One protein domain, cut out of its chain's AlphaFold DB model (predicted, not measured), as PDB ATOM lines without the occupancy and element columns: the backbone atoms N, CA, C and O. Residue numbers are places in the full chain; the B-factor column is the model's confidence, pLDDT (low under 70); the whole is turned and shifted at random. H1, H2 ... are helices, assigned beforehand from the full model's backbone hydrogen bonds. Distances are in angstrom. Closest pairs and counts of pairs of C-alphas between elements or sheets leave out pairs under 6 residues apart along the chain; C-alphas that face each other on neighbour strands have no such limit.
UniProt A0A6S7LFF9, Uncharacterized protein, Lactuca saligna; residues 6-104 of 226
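AT A GLANCE: This is residues 6 to 104 of the 226 residues of an uncharacterized protein of Lactuca saligna (UniProt A0A6S7LFF9). The model is an open, angular arch: H1, H2 and H3 follow one another as one arm, and the long helix H4 turns off from the far end of H3 to make an L with it. Beyond H4 the printed part has no named helix, and its residues 64 to 104 form a loose tail that runs out to Met 88 and then turns back. The printed part has 99 residues with four named helices, in the order H1, H2, H3, H4, and no named strand. The class is all helix, though these helices hold 48 of the 99 residues, under half. The whole is extended, with a radius of gyration of the C-alphas of 22.1 A and spans of 63 by 45 by 30 A.

IN THESE COORDINATES: H1 is residues 6 to 15, 14.4 A from first to last C-alpha, beginning at C-alpha 6 at (19.246, -17.804, -44.227). H2 is residues 18 to 21, 5.2 A long. H3 is residues 24 to 36, 18.6 A long, ending at C-alpha 36 at (44.051, -27.009, -13.066). H4, the longest helix, is residues 43 to 63, 31.2 A long, ending at C-alpha 63 at (33.224, -43.815, 2.116). Residues 64 to 104 hold no named element.

HOW THE PARTS SIT: H1 and H2 are close but not clearly touching; their closest C-alphas, those of Ala 12 and Val 18, are 6.2 A apart. H2 and H3 are apart, though a tight link of 2 residues joins them. H3 touches H4 with residues 33 to 36 alone, and H4 touches H3 with residues 46 to 50 alone. Their closest C-alphas, those of Lys 36 and Ile 47, are 5.9 A apart, and their lines stand at 89 degrees, about perpendicular. H1 is apart from H3 and from H4, and H2 is apart from H4. In H3 every O i to N i+4 pair is within hydrogen-bond range; in H1 it is 5 of 6 and in H4 15 of 17, while H2 is too short for such a pair.

THE WHOLE: The two C-alphas farthest apart are those of Leu 14 and Met 88, 62.7 A. The printed part has no cut. The links from H1 to H2 and from H2 to H3 are tight, the link from H3 to H4 is short, and no link is long. Residues 22 to 32, of which 24 to 32 belong to H3, stand free, as do residues 63 to 68 and 86 to 95. The mean pLDDT of the printed part is 76.2, and 42 residues are under 70: residues 6 to 9, 11 to 12, 15, 18 to 20, and 73 to 104.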
ATOM      1  N   ILE A   6      18.985 -17.172 -42.929       56.69
ATOM      2  CA  ILE A   6      19.246 -17.804 -44.227       56.69
ATOM      3  C   ILE A   6      20.640 -18.466 -44.287       56.69
ATOM      4  O   ILE A   6      20.794 -19.540 -44.870       56.69
ATOM      5  N   HIS A   7      21.656 -17.877 -43.649       58.53
ATOM      6  CA  HIS A   7      23.011 -18.439 -43.628       58.53
ATOM      7  C   HIS A   7      23.121 -19.667 -42.723       58.53
ATOM      8  O   HIS A   7      23.832 -20.606 -43.069       58.53
ATOM      9  N   LEU A   8      22.348 -19.719 -41.634       62.88
ATOM     10  CA  LEU A   8      22.309 -20.864 -40.720       62.88
ATOM     11  C   LEU A   8      21.831 -22.143 -41.416       62.88
ATOM     12  O   LEU A   8      22.401 -23.203 -41.181       62.88
ATOM     13  N   ALA A   9      20.838 -22.059 -42.309       69.31
ATOM     14  CA  ALA A   9      20.345 -23.226 -43.044       69.31
ATOM     15  C   ALA A   9      21.389 -23.769 -44.035       69.31
ATOM     16  O   ALA A   9      21.632 -24.974 -44.082       69.31
ATOM     17  N   ARG A  10      22.058 -22.885 -44.788       70.62
ATOM     18  CA  ARG A  10      23.107 -23.283 -45.741       70.62
ATOM     19  C   ARG A  10      24.353 -23.810 -45.027       70.62
ATOM     20  O   ARG A  10      24.939 -24.797 -45.463       70.62
ATOM     21  N   GLU A  11      24.737 -23.194 -43.913       66.56
ATOM     22  CA  GLU A  11      25.832 -23.671 -43.068       66.56
ATOM     23  C   GLU A  11      25.501 -25.003 -42.387       66.56
ATOM     24  O   GLU A  11      26.379 -25.860 -42.305       66.56
ATOM     25  N   ALA A  12      24.260 -25.215 -41.942       69.38
ATOM     26  CA  ALA A  12      23.816 -26.495 -41.393       69.38
ATOM     27  C   ALA A  12      23.735 -27.591 -42.469       69.38
ATOM     28  O   ALA A  12      24.083 -28.735 -42.195       69.38
ATOM     29  N   MET A  13      23.347 -27.253 -43.705       73.31
ATOM     30  CA  MET A  13      23.396 -28.190 -44.837       73.31
ATOM     31  C   MET A  13      24.831 -28.600 -45.190       73.31
ATOM     32  O   MET A  13      25.076 -29.767 -45.470       73.31
ATOM     33  N   LEU A  14      25.776 -27.656 -45.184       75.81
ATOM     34  CA  LEU A  14      27.170 -27.925 -45.555       75.81
ATOM     35  C   LEU A  14      27.983 -28.575 -44.427       75.81
ATOM     36  O   LEU A  14      28.886 -29.357 -44.702       75.81
ATOM     37  N   GLY A  15      27.704 -28.231 -43.168       69.69
ATOM     38  CA  GLY A  15      28.488 -28.674 -42.009       69.69
ATOM     39  C   GLY A  15      27.771 -29.635 -41.061       69.69
ATOM     40  O   GLY A  15      28.344 -30.000 -40.037       69.69
ATOM     41  N   GLY A  16      26.531 -30.023 -41.362       76.69
ATOM     42  CA  GLY A  16      25.706 -30.838 -40.475       76.69
ATOM     43  C   GLY A  16      25.149 -30.066 -39.269       76.69
ATOM     44  O   GLY A  16      25.265 -28.835 -39.188       76.69
ATOM     45  N   PRO A  17      24.515 -30.773 -38.312       70.94
ATOM     46  CA  PRO A  17      23.867 -30.159 -37.160       70.94
ATOM     47  C   PRO A  17      24.823 -29.265 -36.368       70.94
ATOM     48  O   PRO A  17      25.924 -29.665 -35.990       70.94
ATOM     49  N   VAL A  18      24.352 -28.058 -36.057       67.94
ATOM     50  CA  VAL A  18      25.093 -27.007 -35.340       67.94
ATOM     51  C   VAL A  18      25.704 -27.511 -34.020       67.94
ATOM     52  O   VAL A  18      26.794 -27.084 -33.641       67.94
ATOM     53  N   GLN A  19      25.058 -28.485 -33.373       67.19
ATOM     54  CA  GLN A  19      25.517 -29.130 -32.139       67.19
ATOM     55  C   GLN A  19      26.928 -29.739 -32.251       67.19
ATOM     56  O   GLN A  19      27.698 -29.638 -31.299       67.19
ATOM     57  N   TYR A  20      27.300 -30.304 -33.405       64.12
ATOM     58  CA  TYR A  20      28.621 -30.920 -33.616       64.12
ATOM     59  C   TYR A  20      29.702 -29.918 -34.042       64.12
ATOM     60  O   TYR A  20      30.886 -30.246 -34.045       64.12
ATOM     61  N   ARG A  21      29.314 -28.682 -34.378       71.50
ATOM     62  CA  ARG A  21      30.226 -27.595 -34.780       71.50
ATOM     63  C   ARG A  21      30.483 -26.593 -33.659       71.50
ATOM     64  O   ARG A  21      31.340 -25.721 -33.785       71.50
ATOM     65  N   TRP A  22      29.734 -26.689 -32.565       78.69
ATOM     66  CA  TRP A  22      29.901 -25.819 -31.412       78.69
ATOM     67  C   TRP A  22      31.177 -26.172 -30.646       78.69
ATOM     68  O   TRP A  22      31.213 -27.096 -29.836       78.69
ATOM     69  N   MET A  23      32.223 -25.362 -30.845       85.00
ATOM     70  CA  MET A  23      33.473 -25.461 -30.083       85.00
ATOM     71  C   MET A  23      33.290 -25.211 -28.583       85.00
ATOM     72  O   MET A  23      34.128 -25.616 -27.784       85.00
ATOM     73  N   TYR A  24      32.178 -24.595 -28.181       80.31
ATOM     74  CA  TYR A  24      31.917 -24.171 -26.809       80.31
ATOM     75  C   TYR A  24      32.110 -25.280 -25.756       80.31
ATOM     76  O   TYR A  24      32.665 -25.035 -24.684       80.31
ATOM     77  N   LEU A  25      31.698 -26.519 -26.056       81.06
ATOM     78  CA  LEU A  25      31.905 -27.675 -25.170       81.06
ATOM     79  C   LEU A  25      33.399 -27.954 -24.940       81.06
ATOM     80  O   LEU A  25      33.840 -28.132 -23.799       81.06
ATOM     81  N   TYR A  26      34.182 -27.926 -26.016       84.00
ATOM     82  CA  TYR A  26      35.627 -28.135 -25.991       84.00
ATOM     83  C   TYR A  26      36.346 -26.981 -25.299       84.00
ATOM     84  O   TYR A  26      37.177 -27.208 -24.423       84.00
ATOM     85  N   GLU A  27      35.978 -25.741 -25.611       88.69
ATOM     86  CA  GLU A  27      36.540 -24.538 -24.995       88.69
ATOM     87  C   GLU A  27      36.287 -24.498 -23.489       88.69
ATOM     88  O   GLU A  27      37.198 -24.210 -22.709       88.69
ATOM     89  N   ARG A  28      35.078 -24.859 -23.042       90.44
ATOM     90  CA  ARG A  28      34.755 -24.943 -21.613       90.44
ATOM     91  C   ARG A  28      35.595 -26.019 -20.921       90.44
ATOM     92  O   ARG A  28      36.102 -25.790 -19.815       90.44
ATOM     93  N   LYS A  29      35.771 -27.182 -21.559       89.94
ATOM     94  CA  LYS A  29      36.601 -28.271 -21.026       89.94
ATOM     95  C   LYS A  29      38.072 -27.862 -20.950       89.94
ATOM     96  O   LYS A  29      38.687 -28.034 -19.895       89.94
ATOM     97  N   LEU A  30      38.605 -27.251 -22.006       91.12
ATOM     98  CA  LEU A  30      39.956 -26.692 -22.054       91.12
ATOM     99  C   LEU A  30      40.151 -25.600 -21.002       91.12
ATOM    100  O   LEU A  30      41.156 -25.611 -20.299       91.12
ATOM    101  N   GLY A  31      39.178 -24.709 -20.819       92.50
ATOM    102  CA  GLY A  31      39.203 -23.686 -19.774       92.50
ATOM    103  C   GLY A  31      39.253 -24.287 -18.367       92.50
ATOM    104  O   GLY A  31      39.992 -23.799 -17.513       92.50
ATOM    105  N   SER A  32      38.526 -25.381 -18.125       90.69
ATOM    106  CA  SER A  32      38.601 -26.119 -16.857       90.69
ATOM    107  C   SER A  32      39.982 -26.742 -16.639       90.69
ATOM    108  O   SER A  32      40.550 -26.597 -15.561       90.69
ATOM    109  N   MET A  33      40.563 -27.369 -17.666       91.56
ATOM    110  CA  MET A  33      41.910 -27.951 -17.582       91.56
ATOM    111  C   MET A  33      42.988 -26.882 -17.406       91.56
ATOM    112  O   MET A  33      43.864 -27.056 -16.567       91.56
ATOM    113  N   LYS A  34      42.877 -25.739 -18.092       91.50
ATOM    114  CA  LYS A  34      43.788 -24.600 -17.918       91.50
ATOM    115  C   LYS A  34      43.822 -24.096 -16.476       91.50
ATOM    116  O   LYS A  34      44.898 -23.824 -15.966       91.50
ATOM    117  N   ARG A  35      42.671 -24.039 -15.793       91.12
ATOM    118  CA  ARG A  35      42.606 -23.667 -14.365       91.12
ATOM    119  C   ARG A  35      43.245 -24.694 -13.425       91.12
ATOM    120  O   ARG A  35      43.553 -24.347 -12.292       91.12
ATOM    121  N   LYS A  36      43.411 -25.948 -13.860       91.38
ATOM    122  CA  LYS A  36      44.051 -27.009 -13.066       91.38
ATOM    123  C   LYS A  36      45.579 -26.994 -13.156       91.38
ATOM    124  O   LYS A  36      46.221 -27.634 -12.329       91.38
ATOM    125  N   ILE A  37      46.154 -26.293 -14.133       93.38
ATOM    126  CA  ILE A  37      47.606 -26.213 -14.317       93.38
ATOM    127  C   ILE A  37      48.195 -25.409 -13.157       93.38
ATOM    128  O   ILE A  37      47.945 -24.214 -13.033       93.38
ATOM    129  N   LYS A  38      48.988 -26.072 -12.316       91.12
ATOM    130  CA  LYS A  38      49.800 -25.437 -11.268       91.12
ATOM    131  C   LYS A  38      51.256 -25.282 -11.701       91.12
ATOM    132  O   LYS A  38      51.907 -24.320 -11.312       91.12
ATOM    133  N   ASN A  39      51.759 -26.212 -12.518       93.00
ATOM    134  CA  ASN A  39      53.119 -26.182 -13.046       93.00
ATOM    135  C   ASN A  39      53.115 -25.989 -14.570       93.00
ATOM    136  O   ASN A  39      52.777 -26.901 -15.325       93.00
ATOM    137  N   HIS A  40      53.546 -24.810 -15.022       91.62
ATOM    138  CA  HIS A  40      53.623 -24.470 -16.446       91.62
ATOM    139  C   HIS A  40      54.820 -25.102 -17.176       91.62
ATOM    140  O   HIS A  40      54.800 -25.169 -18.400       91.62
ATOM    141  N   ALA A  41      55.832 -25.608 -16.460       93.31
ATOM    142  CA  ALA A  41      56.970 -26.304 -17.067       93.31
ATOM    143  C   ALA A  41      56.632 -27.749 -17.481       93.31
ATOM    144  O   ALA A  41      57.272 -28.306 -18.368       93.31
ATOM    145  N   LYS A  42      55.623 -28.362 -16.845       93.19
ATOM    146  CA  LYS A  42      55.117 -29.710 -17.161       93.19
ATOM    147  C   LYS A  42      53.591 -29.723 -17.121       93.19
ATOM    148  O   LYS A  42      52.976 -30.237 -16.187       93.19
ATOM    149  N   VAL A  43      52.990 -29.136 -18.152       94.38
ATOM    150  CA  VAL A  43      51.544 -28.889 -18.229       94.38
ATOM    151  C   VAL A  43      50.727 -30.181 -18.159       94.38
ATOM    152  O   VAL A  43      49.787 -30.265 -17.374       94.38
ATOM    153  N   GLU A  44      51.103 -31.201 -18.930       93.88
ATOM    154  CA  GLU A  44      50.382 -32.482 -18.974       93.88
ATOM    155  C   GLU A  44      50.416 -33.199 -17.623       93.88
ATOM    156  O   GLU A  44      49.372 -33.583 -17.099       93.88
ATOM    157  N   GLY A  45      51.600 -33.284 -17.006       95.50
ATOM    158  CA  GLY A  45      51.764 -33.879 -15.680       95.50
ATOM    159  C   GLY A  45      50.935 -33.161 -14.613       95.50
ATOM    160  O   GLY A  45      50.259 -33.811 -13.822       95.50
ATOM    161  N   SER A  46      50.904 -31.823 -14.647       94.81
ATOM    162  CA  SER A  46      50.101 -31.030 -13.708       94.81
ATOM    163  C   SER A  46      48.594 -31.254 -13.883       94.81
ATOM    164  O   SER A  46      47.852 -31.261 -12.900       94.81
ATOM    165  N   ILE A  47      48.128 -31.457 -15.119       94.94
ATOM    166  CA  ILE A  47      46.723 -31.774 -15.390       94.94
ATOM    167  C   ILE A  47      46.381 -33.168 -14.855       94.94
ATOM    168  O   ILE A  47      45.370 -33.305 -14.164       94.94
ATOM    169  N   VAL A  48      47.207 -34.179 -15.150       95.69
ATOM    170  CA  VAL A  48      46.994 -35.567 -14.700       95.69
ATOM    171  C   VAL A  48      46.955 -35.644 -13.176       95.69
ATOM    172  O   VAL A  48      46.016 -36.206 -12.619       95.69
ATOM    173  N   GLU A  49      47.905 -35.002 -12.497       95.06
ATOM    174  CA  GLU A  49      47.947 -34.924 -11.034       95.06
ATOM    175  C   GLU A  49      46.652 -34.324 -10.460       95.06
ATOM    176  O   GLU A  49      46.017 -34.905  -9.577       95.06
ATOM    177  N   ALA A  50      46.195 -33.192 -11.006       94.12
ATOM    178  CA  ALA A  50      44.966 -32.543 -10.558       94.12
ATOM    179  C   ALA A  50      43.700 -33.374 -10.842       94.12
ATOM    180  O   ALA A  50      42.697 -33.235 -10.134       94.12
ATOM    181  N   TYR A  51      43.702 -34.205 -11.888       93.69
ATOM    182  CA  TYR A  51      42.625 -35.168 -12.126       93.69
ATOM    183  C   TYR A  51      42.663 -36.310 -11.116       93.69
ATOM    184  O   TYR A  51      41.635 -36.557 -10.492       93.69
ATOM    185  N   MET A  52      43.832 -36.909 -10.890       95.69
ATOM    186  CA  MET A  52      44.015 -38.007  -9.942       95.69
ATOM    187  C   MET A  52      43.570 -37.609  -8.529       95.69
ATOM    188  O   MET A  52      42.752 -38.285  -7.913       95.69
ATOM    189  N   ILE A  53      44.014 -36.442  -8.048       93.75
ATOM    190  CA  ILE A  53      43.596 -35.896  -6.745       93.75
ATOM    191  C   ILE A  53      42.076 -35.680  -6.702       93.75
ATOM    192  O   ILE A  53      41.431 -35.959  -5.692       93.75
ATOM    193  N   GLY A  54      41.489 -35.185  -7.795       91.44
ATOM    194  CA  GLY A  54      40.048 -34.968  -7.897       91.44
ATOM    195  C   GLY A  54      39.239 -36.264  -7.834       91.44
ATOM    196  O   GLY A  54      38.216 -36.297  -7.150       91.44
ATOM    197  N   GLU A  55      39.684 -37.313  -8.523       94.12
ATOM    198  CA  GLU A  55      39.033 -38.628  -8.521       94.12
ATOM    199  C   GLU A  55      39.174 -39.322  -7.174       94.12
ATOM    200  O   GLU A  55      38.158 -39.709  -6.605       94.12
ATOM    201  N   ILE A  56      40.384 -39.371  -6.607       94.00
ATOM    202  CA  ILE A  56      40.620 -39.954  -5.279       94.00
ATOM    203  C   ILE A  56      39.782 -39.224  -4.227       94.00
ATOM    204  O   ILE A  56      39.085 -39.862  -3.448       94.00
ATOM    205  N   SER A  57      39.760 -37.887  -4.239       91.19
ATOM    206  CA  SER A  57      38.928 -37.108  -3.313       91.19
ATOM    207  C   SER A  57      37.438 -37.426  -3.470       91.19
ATOM    208  O   SER A  57      36.733 -37.573  -2.474       91.19
ATOM    209  N   THR A  58      36.956 -37.567  -4.708       89.69
ATOM    210  CA  THR A  58      35.550 -37.896  -4.996       89.69
ATOM    211  C   THR A  58      35.217 -39.321  -4.549       89.69
ATOM    212  O   THR A  58      34.175 -39.530  -3.937       89.69
ATOM    213  N   PHE A  59      36.116 -40.275  -4.786       91.94
ATOM    214  CA  PHE A  59      35.989 -41.664  -4.353       91.94
ATOM    215  C   PHE A  59      35.970 -41.764  -2.826       91.94
ATOM    216  O   PHE A  59      35.008 -42.274  -2.263       91.94
ATOM    217  N   CYS A  60      36.956 -41.182  -2.137       89.75
ATOM    218  CA  CYS A  60      37.006 -41.157  -0.675       89.75
ATOM    219  C   CYS A  60      35.762 -40.497  -0.062       89.75
ATOM    220  O   CYS A  60      35.291 -40.942   0.979       89.75
ATOM    221  N   SER A  61      35.180 -39.491  -0.730       88.62
ATOM    222  CA  SER A  61      33.955 -38.829  -0.262       88.62
ATOM    223  C   SER A  61      32.758 -39.774  -0.126       88.62
ATOM    224  O   SER A  61      31.882 -39.503   0.686       88.62
ATOM    225  N   GLN A  62      32.718 -40.877  -0.881       87.62
ATOM    226  CA  GLN A  62      31.638 -41.868  -0.807       87.62
ATOM    227  C   GLN A  62      31.759 -42.801   0.405       87.62
ATOM    228  O   GLN A  62      30.762 -43.377   0.829       87.62
ATOM    229  N   TYR A  63      32.964 -42.948   0.962       88.62
ATOM    230  CA  TYR A  63      33.224 -43.815   2.116       88.62
ATOM    231  C   TYR A  63      33.131 -43.078   3.455       88.62
ATOM    232  O   TYR A  63      33.064 -43.716   4.505       88.62
ATOM    233  N   PHE A  64      33.145 -41.746   3.442       86.12
ATOM    234  CA  PHE A  64      32.999 -40.950   4.655       86.12
ATOM    235  C   PHE A  64      31.537 -40.854   5.097       86.12
ATOM    236  O   PHE A  64      30.615 -40.860   4.281       86.12
ATOM    237  N   LEU A  65      31.322 -40.725   6.411       81.69
ATOM    238  CA  LEU A  65      29.993 -40.430   6.938       81.69
ATOM    239  C   LEU A  65      29.519 -39.050   6.440       81.69
ATOM    240  O   LEU A  65      30.347 -38.147   6.306       81.69
ATOM    241  N   PRO A  66      28.201 -38.836   6.250       78.00
ATOM    242  CA  PRO A  66      27.647 -37.569   5.752       78.00
ATOM    243  C   PRO A  66      28.008 -36.344   6.601       78.00
ATOM    244  O   PRO A  66      27.948 -35.220   6.120       78.00
ATOM    245  N   THR A  67      28.372 -36.564   7.864       78.88
ATOM    246  CA  THR A  67      28.806 -35.536   8.817       78.88
ATOM    247  C   THR A  67      30.186 -34.961   8.489       78.88
ATOM    248  O   THR A  67      30.512 -33.869   8.941       78.88
ATOM    249  N   ILE A  68      31.018 -35.686   7.737       81.38
ATOM    250  CA  ILE A  68      32.361 -35.235   7.374       81.38
ATOM    251  C   ILE A  68      32.256 -34.342   6.140       81.38
ATOM    252  O   ILE A  68      31.752 -34.749   5.088       81.38
ATOM    253  N   GLU A  69      32.767 -33.121   6.264       77.62
ATOM    254  CA  GLU A  69      32.824 -32.175   5.159       77.62
ATOM    255  C   GLU A  69      33.779 -32.686   4.077       77.62
ATOM    256  O   GLU A  69      34.981 -32.864   4.277       77.62
ATOM    257  N   THR A  70      33.228 -32.922   2.893       80.12
ATOM    258  CA  THR A  70      33.979 -33.312   1.702       80.12
ATOM    259  C   THR A  70      33.729 -32.299   0.599       80.12
ATOM    260  O   THR A  70      32.780 -31.523   0.659       80.12
ATOM    261  N   ARG A  71      34.524 -32.325  -0.474       73.06
ATOM    262  CA  ARG A  71      34.309 -31.435  -1.629       73.06
ATOM    263  C   ARG A  71      32.886 -31.525  -2.209       73.06
ATOM    264  O   ARG A  71      32.427 -30.563  -2.812       73.06
ATOM    265  N   LEU A  72      32.220 -32.674  -2.070       74.12
ATOM    266  CA  LEU A  72      30.859 -32.901  -2.564       74.12
ATOM    267  C   LEU A  72      29.785 -32.411  -1.588       74.12
ATOM    268  O   LEU A  72      28.745 -31.932  -2.028       74.12
ATOM    269  N   ASN A  73      30.056 -32.521  -0.287       66.31
ATOM    270  CA  ASN A  73      29.114 -32.165   0.774       66.31
ATOM    271  C   ASN A  73      29.349 -30.751   1.318       66.31
ATOM    272  O   ASN A  73      28.587 -30.295   2.164       66.31
ATOM    273  N   HIS A  74      30.397 -30.063   0.853       68.19
ATOM    274  CA  HIS A  74      30.705 -28.705   1.272       68.19
ATOM    275  C   HIS A  74      29.533 -27.798   0.925       68.19
ATOM    276  O   HIS A  74      29.135 -27.660  -0.237       68.19
ATOM    277  N   GLU A  75      28.994 -27.166   1.958       63.34
ATOM    278  CA  GLU A  75      27.851 -26.285   1.846       63.34
ATOM    279  C   GLU A  75      28.168 -25.172   0.834       63.34
ATOM    280  O   GLU A  75      29.292 -24.655   0.763       63.34
ATOM    281  N   LEU A  76      27.198 -24.834  -0.022       59.03
ATOM    282  CA  LEU A  76      27.373 -23.764  -1.006       59.03
ATOM    283  C   LEU A  76      27.836 -22.494  -0.281       59.03
ATOM    284  O   LEU A  76      27.381 -22.230   0.822       59.03
ATOM    285  N   LEU A  77      28.673 -21.662  -0.912       57.44
ATOM    286  CA  LEU A  77      29.206 -20.410  -0.325       57.44
ATOM    287  C   LEU A  77      28.135 -19.479   0.279       57.44
ATOM    288  O   LEU A  77      28.440 -18.598   1.081       57.44
ATOM    289  N   ASN A  78      26.880 -19.673  -0.126       58.91
ATOM    290  CA  ASN A  78      25.734 -18.928   0.349       58.91
ATOM    291  C   ASN A  78      24.986 -19.613   1.496       58.91
ATOM    292  O   ASN A  78      24.071 -18.997   1.998       58.91
ATOM    293  N   PHE A  79      25.292 -20.833   1.921       60.62
ATOM    294  CA  PHE A  79      24.582 -21.489   3.016       60.62
ATOM    295  C   PHE A  79      24.940 -20.821   4.351       60.62
ATOM    296  O   PHE A  79      26.098 -20.495   4.622       60.62
ATOM    297  N   ALA A  80      23.924 -20.503   5.150       63.16
ATOM    298  CA  ALA A  80      24.095 -19.746   6.382       63.16
ATOM    299  C   ALA A  80      23.284 -20.374   7.522       63.16
ATOM    300  O   ALA A  80      22.184 -19.897   7.803       63.16
ATOM    301  N   PRO A  81      23.812 -21.415   8.185       59.41
ATOM    302  CA  PRO A  81      23.094 -22.129   9.242       59.41
ATOM    303  C   PRO A  81      22.823 -21.238  10.464       59.41
ATOM    304  O   PRO A  81      21.809 -21.399  11.134       59.41
ATOM    305  N   ASP A  82      23.672 -20.228  10.692       62.84
ATOM    306  CA  ASP A  82      23.558 -19.284  11.813       62.84
ATOM    307  C   ASP A  82      22.515 -18.175  11.595       62.84
ATOM    308  O   ASP A  82      22.306 -17.344  12.480       62.84
ATOM    309  N   ILE A  83      21.899 -18.086  10.407       61.16
ATOM    310  CA  ILE A  83      20.793 -17.151  10.174       61.16
ATOM    311  C   ILE A  83      19.515 -17.874  10.588       61.16
ATOM    312  O   ILE A  83      19.109 -18.815   9.902       61.16
ATOM    313  N   PRO A  84      18.842 -17.444  11.666       55.25
ATOM    314  CA  PRO A  84      17.647 -18.127  12.101       55.25
ATOM    315  C   PRO A  84      16.553 -18.001  11.036       55.25
ATOM    316  O   PRO A  84      16.080 -16.900  10.746       55.25
ATOM    317  N   CYS A  85      16.098 -19.126  10.487       52.94
ATOM    318  CA  CYS A  85      14.812 -19.218   9.795       52.94
ATOM    319  C   CYS A  85      13.679 -19.201  10.840       52.94
ATOM    320  O   CYS A  85      12.889 -20.135  10.925       52.94
ATOM    321  N   TYR A  86      13.615 -18.177  11.694       52.47
ATOM    322  CA  TYR A  86      12.475 -18.019  12.593       52.47
ATOM    323  C   TYR A  86      11.325 -17.411  11.804       52.47
ATOM    324  O   TYR A  86      11.411 -16.256  11.407       52.47
ATOM    325  N   ILE A  87      10.275 -18.203  11.586       50.62
ATOM    326  CA  ILE A  87       8.902 -17.941  12.043       50.62
ATOM    327  C   ILE A  87       8.191 -19.309  12.052       50.62
ATOM    328  O   ILE A  87       8.270 -20.061  11.087       50.62
ATOM    329  N   MET A  88       7.492 -19.641  13.144       50.16
ATOM    330  CA  MET A  88       6.759 -20.910  13.358       50.16
ATOM    331  C   MET A  88       5.577 -21.149  12.393       50.16
ATOM    332  O   MET A  88       4.874 -22.147  12.498       50.16
ATOM    333  N   VAL A  89       5.378 -20.252  11.430       55.53
ATOM    334  CA  VAL A  89       4.489 -20.397  10.278       55.53
ATOM    335  C   VAL A  89       5.311 -19.973   9.068       55.53
ATOM    336  O   VAL A  89       5.266 -18.823   8.633       55.53
ATOM    337  N   ASP A  90       6.186 -20.859   8.598       54.81
ATOM    338  CA  ASP A  90       7.063 -20.539   7.478       54.81
ATOM    339  C   ASP A  90       6.257 -20.564   6.170       54.81
ATOM    340  O   ASP A  90       6.199 -21.569   5.464       54.81
ATOM    341  N   SER A  91       5.596 -19.448   5.861       60.16
ATOM    342  CA  SER A  91       4.850 -19.236   4.612       60.16
ATOM    343  C   SER A  91       5.766 -19.037   3.396       60.16
ATOM    344  O   SER A  91       5.292 -18.668   2.318       60.16
ATOM    345  N   ARG A  92       7.088 -19.216   3.537       61.12
ATOM    346  CA  ARG A  92       8.028 -19.059   2.425       61.12
ATOM    347  C   ARG A  92       7.912 -20.238   1.461       61.12
ATOM    348  O   ARG A  92       7.798 -21.399   1.852       61.12
ATOM    349  N   LEU A  93       7.994 -19.926   0.167       63.19
ATOM    350  CA  LEU A  93       8.055 -20.929  -0.895       63.19
ATOM    351  C   LEU A  93       9.216 -21.902  -0.638       63.19
ATOM    352  O   LEU A  93      10.257 -21.509  -0.110       63.19
ATOM    353  N   SER A  94       9.065 -23.161  -1.059       65.00
ATOM    354  CA  SER A  94      10.071 -24.218  -0.857       65.00
ATOM    355  C   SER A  94      11.479 -23.821  -1.318       65.00
ATOM    356  O   SER A  94      12.460 -24.203  -0.686       65.00
ATOM    357  N   ILE A  95      11.566 -22.992  -2.360       60.31
ATOM    358  CA  ILE A  95      12.809 -22.448  -2.922       60.31
ATOM    359  C   ILE A  95      13.588 -21.530  -1.959       60.31
ATOM    360  O   ILE A  95      14.789 -21.347  -2.130       60.31
ATOM    361  N   PHE A  96      12.942 -20.992  -0.918       65.69
ATOM    362  CA  PHE A  96      13.549 -20.089   0.072       65.69
ATOM    363  C   PHE A  96      13.742 -20.727   1.454       65.69
ATOM    364  O   PHE A  96      14.075 -20.025   2.412       65.69
ATOM    365  N   LYS A  97      13.544 -22.046   1.579       63.41
ATOM    366  CA  LYS A  97      13.754 -22.769   2.845       63.41
ATOM    367  C   LYS A  97      15.226 -22.854   3.238       63.41
ATOM    368  O   LYS A  97      15.538 -22.859   4.425       63.41
ATOM    369  N   VAL A  98      16.124 -22.909   2.253       64.81
ATOM    370  CA  VAL A  98      17.567 -22.968   2.493       64.81
ATOM    371  C   VAL A  98      18.043 -21.582   2.940       64.81
ATOM    372  O   VAL A  98      17.931 -20.629   2.160       64.81
ATOM    373  N   PRO A  99      18.556 -21.430   4.175       62.88
ATOM    374  CA  PRO A  99      19.025 -20.139   4.648       62.88
ATOM    375  C   PRO A  99      20.222 -19.708   3.800       62.88
ATOM    376  O   PRO A  99      21.215 -20.431   3.694       62.88
ATOM    377  N   SER A 100      20.112 -18.531   3.174       62.38
ATOM    378  CA  SER A 100      21.172 -17.981   2.334       62.38
ATOM    379  C   SER A 100      21.804 -16.715   2.921       62.38
ATOM    380  O   SER A 100      21.121 -15.808   3.401       62.38
ATOM    381  N   ARG A 101      23.137 -16.631   2.887       61.34
ATOM    382  CA  ARG A 101      23.928 -15.455   3.239       61.34
ATOM    383  C   ARG A 101      23.772 -14.423   2.128       61.34
ATOM    384  O   ARG A 101      24.041 -14.707   0.964       61.34
ATOM    385  N   ARG A 102      23.403 -13.190   2.486       60.41
ATOM    386  CA  ARG A 102      23.509 -12.054   1.557       60.41
ATOM    387  C   ARG A 102      24.976 -11.917   1.136       60.41
ATOM    388  O   ARG A 102      25.839 -11.784   2.001       60.41
ATOM    389  N   LEU A 103      25.236 -11.919  -0.173       58.28
ATOM    390  CA  LEU A 103      26.585 -11.874  -0.761       58.28
ATOM    391  C   LEU A 103      27.425 -10.664  -0.305       58.28
ATOM    392  O   LEU A 103      28.648 -10.716  -0.357       58.28
ATOM    393  N   PHE A 104      26.800  -9.596   0.200       55.47
ATOM    394  CA  PHE A 104      27.490  -8.370   0.595       55.47
ATOM    395  C   PHE A 104      27.157  -7.980   2.035       55.47
ATOM    396  O   PHE A 104      26.137  -7.348   2.300       55.47
TER     397      PHE A 104